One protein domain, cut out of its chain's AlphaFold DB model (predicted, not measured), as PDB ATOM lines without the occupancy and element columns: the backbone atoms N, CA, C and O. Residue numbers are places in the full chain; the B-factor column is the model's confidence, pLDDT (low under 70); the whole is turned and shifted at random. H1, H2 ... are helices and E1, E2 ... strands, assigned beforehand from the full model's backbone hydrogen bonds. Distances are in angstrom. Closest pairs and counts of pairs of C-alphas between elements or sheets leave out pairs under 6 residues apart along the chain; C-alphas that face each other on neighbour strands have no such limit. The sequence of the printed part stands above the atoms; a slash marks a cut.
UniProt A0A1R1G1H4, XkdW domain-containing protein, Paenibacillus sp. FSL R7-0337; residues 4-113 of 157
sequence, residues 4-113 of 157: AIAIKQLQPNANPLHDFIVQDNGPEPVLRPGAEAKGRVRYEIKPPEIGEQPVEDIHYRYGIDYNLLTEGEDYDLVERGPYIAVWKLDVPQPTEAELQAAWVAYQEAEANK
ATOM      1  N   ALA A   4     -31.958 -27.763  39.855       95.25
ATOM      2  CA  ALA A   4     -30.739 -28.292  40.454       95.25
ATOM      3  C   ALA A   4     -29.676 -27.199  40.608       95.25
ATOM      4  O   ALA A   4     -29.040 -27.107  41.656       95.25
ATOM      5  N   ILE A   5     -29.525 -26.330  39.604       95.81
ATOM      6  CA  ILE A   5     -28.610 -25.183  39.677       95.81
ATOM      7  C   ILE A   5     -29.089 -24.172  40.724       95.81
ATOM      8  O   ILE A   5     -28.289 -23.734  41.546       95.81
ATOM      9  N   ALA A   6     -30.383 -23.839  40.744       96.69
ATOM     10  CA  ALA A   6     -30.941 -22.916  41.735       96.69
ATOM     11  C   ALA A   6     -30.729 -23.420  43.175       96.69
ATOM     12  O   ALA A   6     -30.272 -22.676  44.042       96.69
ATOM     13  N   ILE A   7     -30.969 -24.712  43.423       96.44
ATOM     14  CA  ILE A   7     -30.715 -25.338  44.725       96.44
ATOM     15  C   ILE A   7     -29.220 -25.332  45.045       96.44
ATOM     16  O   ILE A   7     -28.856 -25.023  46.173       96.44
ATOM     17  N   LYS A   8     -28.338 -25.612  44.077       96.06
ATOM     18  CA  LYS A   8     -26.881 -25.521  44.280       96.06
ATOM     19  C   LYS A   8     -26.412 -24.101  44.580       96.06
ATOM     20  O   LYS A   8     -25.437 -23.946  45.303       96.06
ATOM     21  N   GLN A   9     -27.099 -23.082  44.079       95.81
ATOM     22  CA  GLN A   9     -26.792 -21.696  44.410       95.81
ATOM     23  C   GLN A   9     -27.159 -21.365  45.867       95.81
ATOM     24  O   GLN A   9     -26.406 -20.669  46.543       95.81
ATOM     25  N   LEU A  10     -28.280 -21.897  46.372       95.88
ATOM     26  CA  LEU A  10     -28.698 -21.743  47.774       95.88
ATOM     27  C   LEU A  10     -27.901 -22.637  48.735       95.88
ATOM     28  O   LEU A  10     -27.604 -22.240  49.858       95.88
ATOM     29  N   GLN A  11     -27.568 -23.851  48.298       96.19
ATOM     30  CA  GLN A  11     -26.896 -24.893  49.072       96.19
ATOM     31  C   GLN A  11     -25.685 -25.436  48.287       96.19
ATOM     32  O   GLN A  11     -25.743 -26.536  47.723       96.19
ATOM     33  N   PRO A  12     -24.551 -24.704  48.258       95.69
ATOM     34  CA  PRO A  12     -23.392 -25.050  47.426       95.69
ATOM     35  C   PRO A  12     -22.790 -26.422  47.714       95.69
ATOM     36  O   PRO A  12     -22.245 -27.059  46.813       95.69
ATOM     37  N   ASN A  13     -22.927 -26.910  48.946       96.06
ATOM     38  CA  ASN A  13     -22.373 -28.194  49.369       96.06
ATOM     39  C   ASN A  13     -23.330 -29.377  49.158       96.06
ATOM     40  O   ASN A  13     -22.896 -30.516  49.283       96.06
ATOM     41  N   ALA A  14     -24.598 -29.135  48.809       96.06
ATOM     42  CA  ALA A  14     -25.569 -30.207  48.617       96.06
ATOM     43  C   ALA A  14     -25.265 -31.029  47.353       96.06
ATOM     44  O   ALA A  14     -24.863 -30.494  46.308       96.06
ATOM     45  N   ASN A  15     -25.477 -32.339  47.442       95.00
ATOM     46  CA  ASN A  15     -25.313 -33.289  46.354       95.00
ATOM     47  C   ASN A  15     -26.664 -33.560  45.650       95.00
ATOM     48  O   ASN A  15     -27.554 -34.149  46.270       95.00
ATOM     49  N   PRO A  16     -26.809 -33.224  44.351       93.69
ATOM     50  CA  PRO A  16     -28.055 -33.378  43.585       93.69
ATOM     51  C   PRO A  16     -28.434 -34.834  43.261       93.69
ATOM     52  O   PRO A  16     -29.436 -35.075  42.590       93.69
ATOM     53  N   LEU A  17     -27.615 -35.805  43.671       92.94
ATOM     54  CA  LEU A  17     -27.889 -37.235  43.513       92.94
ATOM     55  C   LEU A  17     -28.204 -37.927  44.844       92.94
ATOM     56  O   LEU A  17     -28.611 -39.087  44.848       92.94
ATOM     57  N   HIS A  18     -27.992 -37.249  45.974       94.25
ATOM     58  CA  HIS A  18     -28.131 -37.855  47.296       94.25
ATOM     59  C   HIS A  18     -29.005 -37.029  48.236       94.25
ATOM     60  O   HIS A  18     -29.935 -37.584  48.830       94.25
ATOM     61  N   ASP A  19     -28.706 -35.735  48.355       97.19
ATOM     62  CA  ASP A  19     -29.291 -34.839  49.354       97.19
ATOM     63  C   ASP A  19     -30.605 -34.234  48.868       97.19
ATOM     64  O   ASP A  19     -31.527 -34.004  49.645       97.19
ATOM     65  N   PHE A  20     -30.715 -34.029  47.562       97.12
ATOM     66  CA  PHE A  20     -31.971 -33.736  46.895       97.12
ATOM     67  C   PHE A  20     -31.970 -34.402  45.525       97.12
ATOM     68  O   PHE A  20     -30.905 -34.647  44.967       97.12
ATOM     69  N   ILE A  21     -33.150 -34.701  44.988       96.44
ATOM     70  CA  ILE A  21     -33.301 -35.246  43.636       96.44
ATOM     71  C   ILE A  21     -34.328 -34.394  42.910       96.44
ATOM     72  O   ILE A  21     -35.451 -34.230  43.388       96.44
ATOM     73  N   VAL A  22     -33.936 -33.864  41.755       95.56
ATOM     74  CA  VAL A  22     -34.849 -33.212  40.815       95.56
ATOM     75  C   VAL A  22     -35.245 -34.238  39.765       95.56
ATOM     76  O   VAL A  22     -34.381 -34.914  39.206       95.56
ATOM     77  N   GLN A  23     -36.541 -34.361  39.513       93.62
ATOM     78  CA  GLN A  23     -37.086 -35.203  38.457       93.62
ATOM     79  C   GLN A  23     -37.867 -34.349  37.478       93.62
ATOM     80  O   GLN A  23     -38.418 -33.314  37.842       93.62
ATOM     81  N   ASP A  24     -37.904 -34.807  36.238       92.50
ATOM     82  CA  ASP A  24     -38.783 -34.289  35.209       92.50
ATOM     83  C   ASP A  24     -39.451 -35.497  34.562       92.50
ATOM     84  O   ASP A  24     -38.792 -36.310  33.910       92.50
ATOM     85  N   ASN A  25     -40.744 -35.653  34.829       89.94
ATOM     86  CA  ASN A  25     -41.535 -36.754  34.287       89.94
ATOM     87  C   ASN A  25     -42.039 -36.443  32.869       89.94
ATOM     88  O   ASN A  25     -42.668 -37.295  32.245       89.94
ATOM     89  N   GLY A  26     -41.762 -35.241  32.352       88.31
ATOM     90  CA  GLY A  26     -42.336 -34.757  31.108       88.31
ATOM     91  C   GLY A  26     -43.844 -34.494  31.227       88.31
ATOM     92  O   GLY A  26     -44.358 -34.253  32.323       88.31
ATOM     93  N   PRO A  27     -44.565 -34.494  30.094       90.88
ATOM     94  CA  PRO A  27     -46.013 -34.331  30.082       90.88
ATOM     95  C   PRO A  27     -46.706 -35.509  30.777       90.88
ATOM     96  O   PRO A  27     -46.547 -36.661  30.370       90.88
ATOM     97  N   GLU A  28     -47.510 -35.223  31.801       89.50
ATOM     98  CA  GLU A  28     -48.279 -36.240  32.526       89.50
ATOM     99  C   GLU A  28     -49.759 -36.205  32.107       89.50
ATOM    100  O   GLU A  28     -50.323 -35.118  31.934       89.50
ATOM    101  N   PRO A  29     -50.421 -37.368  31.963       91.62
ATOM    102  CA  PRO A  29     -51.829 -37.420  31.600       91.62
ATOM    103  C   PRO A  29     -52.722 -37.024  32.781       91.62
ATOM    104  O   PRO A  29     -52.704 -37.646  33.844       91.62
ATOM    105  N   VAL A  30     -53.565 -36.019  32.569       92.31
ATOM    106  CA  VAL A  30     -54.584 -35.561  33.517       92.31
ATOM    107  C   VAL A  30     -55.957 -35.953  32.989       92.31
ATOM    108  O   VAL A  30     -56.371 -35.515  31.918       92.31
ATOM    109  N   LEU A  31     -56.666 -36.791  33.745       93.06
ATOM    110  CA  LEU A  31     -58.001 -37.254  33.372       93.06
ATOM    111  C   LEU A  31     -59.019 -36.117  33.434       93.06
ATOM    112  O   LEU A  31     -59.053 -35.337  34.388       93.06
ATOM    113  N   ARG A  32     -59.902 -36.075  32.440       92.62
ATOM    114  CA  ARG A  32     -61.081 -35.216  32.461       92.62
ATOM    115  C   ARG A  32     -62.204 -35.853  33.283       92.62
ATOM    116  O   ARG A  32     -62.276 -37.080  33.399       92.62
ATOM    117  N   PRO A  33     -63.123 -35.043  33.840       91.19
ATOM    118  CA  PRO A  33     -64.266 -35.564  34.581       91.19
ATOM    119  C   PRO A  33     -65.060 -36.591  33.758       91.19
ATOM    120  O   PRO A  33     -65.493 -36.300  32.646       91.19
ATOM    121  N   GLY A  34     -65.259 -37.791  34.311       86.38
ATOM    122  CA  GLY A  34     -66.007 -38.881  33.668       86.38
ATOM    123  C   GLY A  34     -65.163 -39.889  32.876       86.38
ATOM    124  O   GLY A  34     -65.637 -41.003  32.647       86.38
ATOM    125  N   ALA A  35     -63.908 -39.572  32.544       89.19
ATOM    126  CA  ALA A  35     -63.003 -40.491  31.842       89.19
ATOM    127  C   ALA A  35     -62.608 -41.717  32.683       89.19
ATOM    128  O   ALA A  35     -62.359 -42.800  32.150       89.19
ATOM    129  N   GLU A  36     -62.614 -41.576  34.011       87.94
ATOM    130  CA  GLU A  36     -62.298 -42.655  34.953       87.94
ATOM    131  C   GLU A  36     -63.163 -43.896  34.721       87.94
ATOM    132  O   GLU A  36     -62.654 -45.009  34.734       87.94
ATOM    133  N   ALA A  37     -64.461 -43.728  34.450       87.38
ATOM    134  CA  ALA A  37     -65.365 -44.855  34.232       87.38
ATOM    135  C   ALA A  37     -65.043 -45.632  32.944       87.38
ATOM    136  O   ALA A  37     -65.241 -46.844  32.898       87.38
ATOM    137  N   LYS A  38     -64.536 -44.940  31.917       88.88
ATOM    138  CA  LYS A  38     -64.159 -45.527  30.624       88.88
ATOM    139  C   LYS A  38     -62.833 -46.285  30.716       88.88
ATOM    140  O   LYS A  38     -62.712 -47.369  30.157       88.88
ATOM    141  N   GLY A  39     -61.862 -45.725  31.437       86.69
ATOM    142  CA  GLY A  39     -60.516 -46.288  31.566       86.69
ATOM    143  C   GLY A  39     -60.328 -47.260  32.731       86.69
ATOM    144  O   GLY A  39     -59.287 -47.904  32.814       86.69
ATOM    145  N   ARG A  40     -61.285 -47.375  33.658       91.69
ATOM    146  CA  ARG A  40     -61.136 -48.205  34.862       91.69
ATOM    147  C   ARG A  40     -61.126 -49.697  34.527       91.69
ATOM    148  O   ARG A  40     -62.158 -50.291  34.224       91.69
ATOM    149  N   VAL A  41     -59.966 -50.320  34.704       91.88
ATOM    150  CA  VAL A  41     -59.736 -51.755  34.504       91.88
ATOM    151  C   VAL A  41     -59.342 -52.413  35.824       91.88
ATOM    152  O   VAL A  41     -58.606 -51.848  36.635       91.88
ATOM    153  N   ARG A  42     -59.859 -53.622  36.064       92.88
ATOM    154  CA  ARG A  42     -59.474 -54.458  37.205       92.88
ATOM    155  C   ARG A  42     -58.225 -55.256  36.841       92.88
ATOM    156  O   ARG A  42     -58.281 -56.114  35.968       92.88
ATOM    157  N   TYR A  43     -57.138 -55.019  37.560       90.75
ATOM    158  CA  TYR A  43     -55.905 -55.790  37.465       90.75
ATOM    159  C   TYR A  43     -55.852 -56.819  38.584       90.75
ATOM    160  O   TYR A  43     -56.018 -56.482  39.758       90.75
ATOM    161  N   GLU A  44     -55.619 -58.076  38.228       92.69
ATOM    162  CA  GLU A  44     -55.432 -59.148  39.200       92.69
ATOM    163  C   GLU A  44     -54.016 -59.084  39.782       92.69
ATOM    164  O   GLU A  44     -53.039 -58.932  39.052       92.69
ATOM    165  N   ILE A  45     -53.916 -59.163  41.110       91.44
ATOM    166  CA  ILE A  45     -52.642 -59.168  41.843       91.44
ATOM    167  C   ILE A  45     -52.282 -60.610  42.193       91.44
ATOM    168  O   ILE A  45     -51.206 -61.095  41.852       91.44
ATOM    169  N   LYS A  46     -53.207 -61.300  42.866       90.31
ATOM    170  CA  LYS A  46     -53.113 -62.723  43.185       90.31
ATOM    171  C   LYS A  46     -54.511 -63.346  43.240       90.31
ATOM    172  O   LYS A  46     -55.467 -62.665  43.622       90.31
ATOM    173  N   PRO A  47     -54.644 -64.633  42.893       89.50
ATOM    174  CA  PRO A  47     -55.903 -65.341  43.062       89.50
ATOM    175  C   PRO A  47     -56.245 -65.493  44.559       89.50
ATOM    176  O   PRO A  47     -55.326 -65.632  45.371       89.50
ATOM    177  N   PRO A  48     -57.537 -65.456  44.934       90.12
ATOM    178  CA  PRO A  48     -57.981 -65.741  46.299       90.12
ATOM    179  C   PRO A  48     -57.831 -67.222  46.653       90.12
ATOM    180  O   PRO A  48     -57.856 -68.086  45.770       90.12
ATOM    181  N   GLU A  49     -57.694 -67.522  47.945       90.50
ATOM    182  CA  GLU A  49     -57.671 -68.906  48.419       90.50
ATOM    183  C   GLU A  49     -59.052 -69.575  48.291       90.50
ATOM    184  O   GLU A  49     -60.089 -68.927  48.132       90.50
ATOM    185  N   ILE A  50     -59.082 -70.912  48.327       86.62
ATOM    186  CA  ILE A  50     -60.326 -71.680  48.175       86.62
ATOM    187  C   ILE A  50     -61.294 -71.312  49.307       86.62
ATOM    188  O   ILE A  50     -61.058 -71.627  50.469       86.62
ATOM    189  N   GLY A  51     -62.417 -70.689  48.940       85.81
ATOM    190  CA  GLY A  51     -63.448 -70.230  49.876       85.81
ATOM    191  C   GLY A  51     -63.302 -68.771  50.317       85.81
ATOM    192  O   GLY A  51     -64.176 -68.273  51.025       85.81
ATOM    193  N   GLU A  52     -62.254 -68.071  49.881       88.81
ATOM    194  CA  GLU A  52     -62.047 -66.650  50.149       88.81
ATOM    195  C   GLU A  52     -62.723 -65.778  49.077       88.81
ATOM    196  O   GLU A  52     -62.742 -66.106  47.887       88.81
ATOM    197  N   GLN A  53     -63.299 -64.647  49.492       89.62
ATOM    198  CA  GLN A  53     -63.804 -63.647  48.550       89.62
ATOM    199  C   GLN A  53     -62.661 -62.737  48.082       89.62
ATOM    200  O   GLN A  53     -61.834 -62.342  48.901       89.62
ATOM    201  N   PRO A  54     -62.613 -62.345  46.796       89.50
ATOM    202  CA  PRO A  54     -61.635 -61.375  46.326       89.50
ATOM    203  C   PRO A  54     -61.764 -60.051  47.088       89.50
ATOM    204  O   PRO A  54     -62.855 -59.500  47.208       89.50
ATOM    205  N   VAL A  55     -60.629 -59.521  47.530       92.12
ATOM    206  CA  VAL A  55     -60.518 -58.258  48.279       92.12
ATOM    207  C   VAL A  55     -59.668 -57.280  47.474       92.12
ATOM    208  O   VAL A  55     -58.637 -57.676  46.924       92.12
ATOM    209  N   GLU A  56     -60.103 -56.024  47.393       89.12
ATOM    210  CA  GLU A  56     -59.351 -54.941  46.752       89.12
ATOM    211  C   GLU A  56     -58.011 -54.701  47.476       89.12
ATOM    212  O   GLU A  56     -57.898 -54.933  48.676       89.12
ATOM    213  N   ASP A  57     -56.969 -54.348  46.723       90.94
ATOM    214  CA  ASP A  57     -55.559 -54.222  47.135       90.94
ATOM    215  C   ASP A  57     -54.859 -55.514  47.593       90.94
ATOM    216  O   ASP A  57     -53.632 -55.552  47.684       90.94
ATOM    217  N   ILE A  58     -55.602 -56.605  47.808       89.94
ATOM    218  CA  ILE A  58     -55.043 -57.924  48.145       89.94
ATOM    219  C   ILE A  58     -55.075 -58.853  46.933       89.94
ATOM    220  O   ILE A  58     -54.067 -59.466  46.597       89.94
ATOM    221  N   HIS A  59     -56.232 -58.973  46.286       93.25
ATOM    222  CA  HIS A  59     -56.486 -59.908  45.188       93.25
ATOM    223  C   HIS A  59     -56.565 -59.199  43.839       93.25
ATOM    224  O   HIS A  59     -56.156 -59.739  42.812       93.25
ATOM    225  N   TYR A  60     -57.070 -57.970  43.831       92.88
ATOM    226  CA  TYR A  60     -57.147 -57.142  42.639       92.88
ATOM    227  C   TYR A  60     -57.018 -55.667  43.003       92.88
ATOM    228  O   TYR A  60     -57.320 -55.280  44.125       92.88
ATOM    229  N   ARG A  61     -56.630 -54.835  42.040       92.94
ATOM    230  CA  ARG A  61     -56.709 -53.373  42.146       92.94
ATOM    231  C   ARG A  61     -57.351 -52.793  40.902       92.94
ATOM    232  O   ARG A  61     -57.194 -53.345  39.812       92.94
ATOM    233  N   TYR A  62     -58.044 -51.674  41.046       91.88
ATOM    234  CA  TYR A  62     -58.445 -50.890  39.887       91.88
ATOM    235  C   TYR A  62     -57.304 -49.970  39.459       91.88
ATOM    236  O   TYR A  62     -56.674 -49.317  40.284       91.88
ATOM    237  N   GLY A  63     -57.038 -49.936  38.160       90.44
ATOM    238  CA  GLY A  63     -56.141 -48.972  37.537       90.44
ATOM    239  C   GLY A  63     -56.813 -48.339  36.330       90.44
ATOM    240  O   GLY A  63     -57.884 -48.775  35.905       90.44
ATOM    241  N   ILE A  64     -56.181 -47.306  35.788       92.12
ATOM    242  CA  ILE A  64     -56.628 -46.662  34.558       92.12
ATOM    243  C   ILE A  64     -55.806 -47.226  33.408       92.12
ATOM    244  O   ILE A  64     -54.584 -47.078  33.382       92.12
ATOM    245  N   ASP A  65     -56.479 -47.885  32.472       91.50
ATOM    246  CA  ASP A  65     -55.882 -48.299  31.215       91.50
ATOM    247  C   ASP A  65     -56.016 -47.163  30.202       91.50
ATOM    248  O   ASP A  65     -57.079 -46.934  29.620       91.50
ATOM    249  N   TYR A  66     -54.921 -46.435  29.997       88.50
ATOM    250  CA  TYR A  66     -54.879 -45.328  29.047       88.50
ATOM    251  C   TYR A  66     -55.066 -45.777  27.590       88.50
ATOM    252  O   TYR A  66     -55.422 -44.947  26.762       88.50
ATOM    253  N   ASN A  67     -54.927 -47.072  27.265       90.81
ATOM    254  CA  ASN A  67     -55.232 -47.578  25.917       90.81
ATOM    255  C   ASN A  67     -56.736 -47.552  25.600       90.81
ATOM    256  O   ASN A  67     -57.123 -47.669  24.439       90.81
ATOM    257  N   LEU A  68     -57.588 -47.426  26.624       91.25
ATOM    258  CA  LEU A  68     -59.039 -47.291  26.479       91.25
ATOM    259  C   LEU A  68     -59.494 -45.827  26.406       91.25
ATOM    260  O   LEU A  68     -60.690 -45.567  26.259       91.25
ATOM    261  N   LEU A  69     -58.563 -44.878  26.532       93.62
ATOM    262  CA  LEU A  69     -58.836 -43.448  26.586       93.62
ATOM    263  C   LEU A  69     -58.302 -42.735  25.341       93.62
ATOM    264  O   LEU A  69     -57.281 -43.118  24.773       93.62
ATOM    265  N   THR A  70     -58.977 -41.660  24.949       93.12
ATOM    266  CA  THR A  70     -58.587 -40.798  23.831       93.12
ATOM    267  C   THR A  70     -57.990 -39.490  24.360       93.12
ATOM    268  O   THR A  70     -58.627 -38.783  25.146       93.12
ATOM    269  N   GLU A  71     -56.782 -39.137  23.914       92.06
ATOM    270  CA  GLU A  71     -56.161 -37.837  24.213       92.06
ATOM    271  C   GLU A  71     -57.018 -36.680  23.659       92.06
ATOM    272  O   GLU A  71     -57.548 -36.758  22.551       92.06
ATOM    273  N   GLY A  72     -57.187 -35.609  24.437       91.12
ATOM    274  CA  GLY A  72     -57.994 -34.433  24.095       91.12
ATOM    275  C   GLY A  72     -59.504 -34.593  24.323       91.12
ATOM    276  O   GLY A  72     -60.223 -33.588  24.378       91.12
ATOM    277  N   GLU A  73     -59.991 -35.822  24.511       92.25
ATOM    278  CA  GLU A  73     -61.383 -36.118  24.883       92.25
ATOM    279  C   GLU A  73     -61.492 -36.574  26.340       92.25
ATOM    280  O   GLU A  73     -62.259 -35.994  27.108       92.25
ATOM    281  N   ASP A  74     -60.708 -37.587  26.713       93.00
ATOM    282  CA  ASP A  74     -60.759 -38.249  28.018       93.00
ATOM    283  C   ASP A  74     -59.633 -37.791  28.953       93.00
ATOM    284  O   ASP A  74     -59.793 -37.780  30.174       93.00
ATOM    285  N   TYR A  75     -58.482 -37.407  28.406       93.69
ATOM    286  CA  TYR A  75     -57.363 -36.873  29.177       93.69
ATOM    287  C   TYR A  75     -56.575 -35.851  28.367       93.69
ATOM    288  O   TYR A  75     -56.569 -35.896  27.141       93.69
ATOM    289  N   ASP A  76     -55.891 -34.958  29.068       93.31
ATOM    290  CA  ASP A  76     -54.955 -34.005  28.478       93.31
ATOM    291  C   ASP A  76     -53.546 -34.287  28.998       93.31
ATOM    292  O   ASP A  76     -53.367 -34.583  30.181       93.31
ATOM    293  N   LEU A  77     -52.537 -34.176  28.136       91.62
ATOM    294  CA  LEU A  77     -51.144 -34.156  28.575       91.62
ATOM    295  C   LEU A  77     -50.809 -32.757  29.096       91.62
ATOM    296  O   LEU A  77     -50.902 -31.770  28.365       91.62
ATOM    297  N   VAL A  78     -50.431 -32.667  30.369       91.75
ATOM    298  CA  VAL A  78     -50.082 -31.402  31.022       91.75
ATOM    299  C   VAL A  78     -48.596 -31.394  31.343       91.75
ATOM    300  O   VAL A  78     -48.100 -32.256  32.071       91.75
ATOM    301  N   GLU A  79     -47.883 -30.391  30.833       88.69
ATOM    302  CA  GLU A  79     -46.494 -30.148  31.212       88.69
ATOM    303  C   GLU A  79     -46.428 -29.591  32.635       88.69
ATOM    304  O   GLU A  79     -46.887 -28.482  32.913       88.69
ATOM    305  N   ARG A  80     -45.849 -30.374  33.550       84.94
ATOM    306  CA  ARG A  80     -45.608 -29.950  34.939       84.94
ATOM    307  C   ARG A  80     -44.193 -29.428  35.174       84.94
ATOM    308  O   ARG A  80     -43.972 -28.704  36.140       84.94
ATOM    309  N   GLY A  81     -43.270 -29.736  34.262       87.69
ATOM    310  CA  GLY A  81     -41.865 -29.357  34.358       87.69
ATOM    311  C   GLY A  81     -41.116 -30.078  35.487       87.69
ATOM    312  O   GLY A  81     -41.679 -30.934  36.177       87.69
ATOM    313  N   PRO A  82     -39.831 -29.738  35.688       91.75
ATOM    314  CA  PRO A  82     -39.019 -30.360  36.717       91.75
ATOM    315  C   PRO A  82     -39.519 -29.993  38.117       91.75
ATOM    316  O   PRO A  82     -39.895 -28.852  38.372       91.75
ATOM    317  N   TYR A  83     -39.441 -30.941  39.047       92.88
ATOM    318  CA  TYR A  83     -39.804 -30.765  40.451       92.88
ATOM    319  C   TYR A  83     -38.809 -31.475  41.374       92.88
ATOM    320  O   TYR A  83     -38.036 -32.341  40.963       92.88
ATOM    321  N   ILE A  84     -38.810 -31.097  42.651       95.31
ATOM    322  CA  ILE A  84     -37.976 -31.732  43.675       95.31
ATOM    323  C   ILE A  84     -38.701 -32.995  44.157       95.31
ATOM    324  O   ILE A  84     -39.670 -32.907  44.908       95.31
ATOM    325  N   ALA A  85     -38.240 -34.164  43.718       95.00
ATOM    326  CA  ALA A  85     -38.822 -35.460  44.067       95.00
ATOM    327  C   ALA A  85     -38.378 -35.959  45.448       95.00
ATOM    328  O   ALA A  85     -39.120 -36.656  46.137       95.00
ATOM    329  N   VAL A  86     -37.153 -35.618  45.856       96.31
ATOM    330  CA  VAL A  86     -36.584 -36.021  47.147       96.31
ATOM    331  C   VAL A  86     -35.869 -34.837  47.777       96.31
ATOM    332  O   VAL A  86     -35.117 -34.135  47.101       96.31
ATOM    333  N   TRP A  87     -36.063 -34.662  49.083       96.94
ATOM    334  CA  TRP A  87     -35.380 -33.667  49.903       96.94
ATOM    335  C   TRP A  87     -34.924 -34.311  51.217       96.94
ATOM    336  O   TRP A  87     -35.756 -34.766  51.999       96.94
ATOM    337  N   LYS A  88     -33.608 -34.396  51.439       96.50
ATOM    338  CA  LYS A  88     -32.984 -35.019  52.623       96.50
ATOM    339  C   LYS A  88     -32.117 -34.056  53.435       96.50
ATOM    340  O   LYS A  88     -31.374 -34.497  54.305       96.50
ATOM    341  N   LEU A  89     -32.153 -32.765  53.123       95.06
ATOM    342  CA  LEU A  89     -31.400 -31.760  53.867       95.06
ATOM    343  C   LEU A  89     -32.156 -31.371  55.144       95.06
ATOM    344  O   LEU A  89     -33.379 -31.260  55.128       95.06
ATOM    345  N   ASP A  90     -31.416 -31.074  56.213       94.81
ATOM    346  CA  ASP A  90     -31.969 -30.621  57.506       94.81
ATOM    347  C   ASP A  90     -32.490 -29.169  57.482       94.81
ATOM    348  O   ASP A  90     -32.883 -28.608  58.506       94.81
ATOM    349  N   VAL A  91     -32.486 -28.538  56.310       94.69
ATOM    350  CA  VAL A  91     -33.037 -27.200  56.072       94.69
ATOM    351  C   VAL A  91     -34.390 -27.322  55.371       94.69
ATOM    352  O   VAL A  91     -34.608 -28.286  54.631       94.69
ATOM    353  N   PRO A  92     -35.317 -26.370  55.570       96.00
ATOM    354  CA  PRO A  92     -36.599 -26.401  54.878       96.00
ATOM    355  C   PRO A  92     -36.407 -26.361  53.358       96.00
ATOM    356  O   PRO A  92     -35.462 -25.755  52.847       96.00
ATOM    357  N   GLN A  93     -37.322 -27.012  52.639       95.75
ATOM    358  CA  GLN A  93     -37.359 -26.948  51.184       95.75
ATOM    359  C   GLN A  93     -37.610 -25.495  50.746       95.75
ATOM    360  O   GLN A  93     -38.527 -24.863  51.278       95.75
ATOM    361  N   PRO A  94     -36.815 -24.959  49.804       95.88
ATOM    362  CA  PRO A  94     -36.968 -23.583  49.358       95.88
ATOM    363  C   PRO A  94     -38.298 -23.385  48.632       95.88
ATOM    364  O   PRO A  94     -38.798 -24.266  47.931       95.88
ATOM    365  N   THR A  95     -38.856 -22.193  48.790       96.06
ATOM    366  CA  THR A  95     -40.038 -21.734  48.065       96.06
ATOM    367  C   THR A  95     -39.705 -21.416  46.607       96.06
ATOM    368  O   THR A  95     -38.556 -21.146  46.255       96.06
ATOM    369  N   GLU A  96     -40.725 -21.369  45.746       93.31
ATOM    370  CA  GLU A  96     -40.552 -21.007  44.330       93.31
ATOM    371  C   GLU A  96     -39.900 -19.624  44.158       93.31
ATOM    372  O   GLU A  96     -39.054 -19.429  43.290       93.31
ATOM    373  N   ALA A  97     -40.234 -18.667  45.029       95.44
ATOM    374  CA  ALA A  97     -39.645 -17.331  44.998       95.44
ATOM    375  C   ALA A  97     -38.139 -17.353  45.311       95.44
ATOM    376  O   ALA A  97     -37.363 -16.660  44.652       95.44
ATOM    377  N   GLU A  98     -37.715 -18.162  46.284       96.44
ATOM    378  CA  GLU A  98     -36.299 -18.328  46.635       96.44
ATOM    379  C   GLU A  98     -35.529 -19.044  45.525       96.44
ATOM    380  O   GLU A  98     -34.419 -18.634  45.184       96.44
ATOM    381  N   LEU A  99     -36.130 -20.070  44.916       96.06
ATOM    382  CA  LEU A  99     -35.559 -20.772  43.767       96.06
ATOM    383  C   LEU A  99     -35.375 -19.829  42.574       96.06
ATOM    384  O   LEU A  99     -34.298 -19.791  41.977       96.06
ATOM    385  N   GLN A 100     -36.387 -19.017  42.268       95.88
ATOM    386  CA  GLN A 100     -36.323 -18.048  41.182       95.88
ATOM    387  C   GLN A 100     -35.268 -16.967  41.448       95.88
ATOM    388  O   GLN A 100     -34.498 -16.630  40.546       95.88
ATOM    389  N   ALA A 101     -35.187 -16.448  42.676       97.12
ATOM    390  CA  ALA A 101     -34.159 -15.480  43.056       97.12
ATOM    391  C   ALA A 101     -32.746 -16.074  42.929       97.12
ATOM    392  O   ALA A 101     -31.850 -15.438  42.375       97.12
ATOM    393  N   ALA A 102     -32.555 -17.318  43.376       96.62
ATOM    394  CA  ALA A 102     -31.288 -18.028  43.255       96.62
ATOM    395  C   ALA A 102     -30.894 -18.274  41.792       96.62
ATOM    396  O   ALA A 102     -29.727 -18.131  41.427       96.62
ATOM    397  N   TRP A 103     -31.863 -18.596  40.935       96.56
ATOM    398  CA  TRP A 103     -31.634 -18.752  39.502       96.56
ATOM    399  C   TRP A 103     -31.205 -17.445  38.828       96.56
ATOM    400  O   TRP A 103     -30.253 -17.451  38.050       96.56
ATOM    401  N   VAL A 104     -31.854 -16.323  39.154       96.62
ATOM    402  CA  VAL A 104     -31.455 -15.000  38.644       96.62
ATOM    403  C   VAL A 104     -30.038 -14.655  39.102       96.62
ATOM    404  O   VAL A 104     -29.208 -14.292  38.273       96.62
ATOM    405  N   ALA A 105     -29.722 -14.866  40.382       95.12
ATOM    406  CA  ALA A 105     -28.378 -14.634  40.909       95.12
ATOM    407  C   ALA A 105     -27.315 -15.497  40.202       95.12
ATOM    408  O   ALA A 105     -26.223 -15.016  39.902       95.12
ATOM    409  N   TYR A 106     -27.632 -16.759  39.892       94.62
ATOM    410  CA  TYR A 106     -26.755 -17.621  39.097       94.62
ATOM    411  C   TYR A 106     -26.548 -17.073  37.677       94.62
ATOM    412  O   TYR A 106     -25.419 -17.034  37.194       94.62
ATOM    413  N   GLN A 107     -27.614 -16.626  37.008       94.50
ATOM    414  CA  GLN A 107     -27.513 -16.062  35.660       94.50
ATOM    415  C   GLN A 107     -26.677 -14.781  35.629       94.50
ATOM    416  O   GLN A 107     -25.847 -14.621  34.739       94.50
ATOM    417  N   GLU A 108     -26.854 -13.894  36.608       94.44
ATOM    418  CA  GLU A 108     -26.036 -12.689  36.751       94.44
ATOM    419  C   GLU A 108     -24.566 -13.033  37.012       94.44
ATOM    420  O   GLU A 108     -23.674 -12.418  36.427       94.44
ATOM    421  N   ALA A 109     -24.293 -14.034  37.853       90.88
ATOM    422  CA  ALA A 109     -22.932 -14.488  38.118       90.88
ATOM    423  C   ALA A 109     -22.272 -15.095  36.868       90.88
ATOM    424  O   ALA A 109     -21.121 -14.776  36.569       90.88
ATOM    425  N   GLU A 110     -22.993 -15.925  36.113       89.31
ATOM    426  CA  GLU A 110     -22.464 -16.548  34.896       89.31
ATOM    427  C   GLU A 110     -22.287 -15.520  33.764       89.31
ATOM    428  O   GLU A 110     -21.308 -15.593  33.025       89.31
ATOM    429  N   ALA A 111     -23.161 -14.511  33.666       91.12
ATOM    430  CA  ALA A 111     -23.019 -13.410  32.709       91.12
ATOM    431  C   ALA A 111     -21.818 -12.496  33.014       91.12
ATOM    432  O   ALA A 111     -21.210 -11.954  32.093       91.12
ATOM    433  N   ASN A 112     -21.463 -12.335  34.293       91.81
ATOM    434  CA  ASN A 112     -20.319 -11.530  34.737       91.81
ATOM    435  C   ASN A 112     -19.011 -12.328  34.849       91.81
ATOM    436  O   ASN A 112     -17.995 -11.799  35.307       91.81
ATOM    437  N   LYS A 113     -19.016 -13.605  34.464       86.38
ATOM    438  CA  LYS A 113     -17.829 -14.448  34.536       86.38
ATOM    439  C   LYS A 113     -16.769 -13.907  33.573       86.38
ATOM    440  O   LYS A 113     -17.070 -13.719  32.392       86.38
TER     441      LYS A 113
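AT A GLANCE: This is residues 4 to 113 of the 157 residues of the protein "XkdW domain-containing protein" of Paenibacillus sp. FSL R7-0337 (UniProt A0A1R1G1H4). A long, narrow ribbon of three two-stranded pairs, E1 with E6, E2 with E5 and E3 with E4, follows one another in a wide bend, with helices H1 and H3 packed together at one end and the long loop of residues 45 to 59 at the other. The short helix H2 sits at the turn from the pair E2 and E5 to the pair E3 and E4, and residues 108 to 113 stick out beyond the helical end. The printed part has 110 residues with three named helices and six named strands, in the order H1 E1 E2 H2 E3 E4 E5 E6 H3; each of the three sheets is antiparallel, and the class is mixed, helices and strands. The whole is extended, with a radius of gyration of the C-alphas of 21.8 A, and only just flat, spanning 71 by 35 by 18 A.

IN THESE COORDINATES: H1 is residues 4 to 10, beginning at C-alpha 4 (-30.739, -28.292, 40.454). E1 is residues 20 to 23 and E2 residues 27 to 31, 12.8 A long. H2, residues 35 to 39, is followed directly by E3, residues 40 to 44, 13.1 A long, whose C-alpha 44 is at (-55.432, -59.148, 39.200). E4 is residues 60 to 64, 13.2 A long, E5 residues 75 to 79, 12.9 A long, and E6 residues 83 to 87, 10.8 A long. H3, residues 96 to 111, measures 22.4 A and ends at C-alpha 111 (-23.019, -13.410, 32.709).

HOW THE PARTS SIT: H1 touches H3, with residues 99 to 106 of H3 alone; the closest C-alphas, of Ala 6 and Trp 103, are 4.8 A apart and the lines are about perpendicular at 88 degrees. The closest C-alphas of H1 and E1, those of Ala 4 and Val 22, are 6.4 A apart. E1 and E6 are antiparallel at 153 degrees, with N 21 and O 86 within hydrogen-bond range at 2.9 A. E2 and E5 are antiparallel at 147 degrees, with N 30 and O 76 at 2.8 A. The hairpin E3 and E4 is antiparallel at 146 degrees, with N 43 and O 61 at 2.8 A. E1 and E2 are apart, and so are E5 and E6. The closest C-alphas of H2 and E4, those of Gly 39 and Ile 64, are 4.9 A apart. In H1, H2 and H3 every O i to N i+4 pair is within hydrogen-bond range.

THE WHOLE: The two C-alphas farthest apart, those of Gly 51 and Asn 112, are 74.4 A apart. The link from E3 to E4, 15 residues, is long. Residues 108 to 113, of which 108 to 111 belong to H3, stand free. The printed part has no cut, its mean pLDDT is 92.7, and no printed residue is under 70.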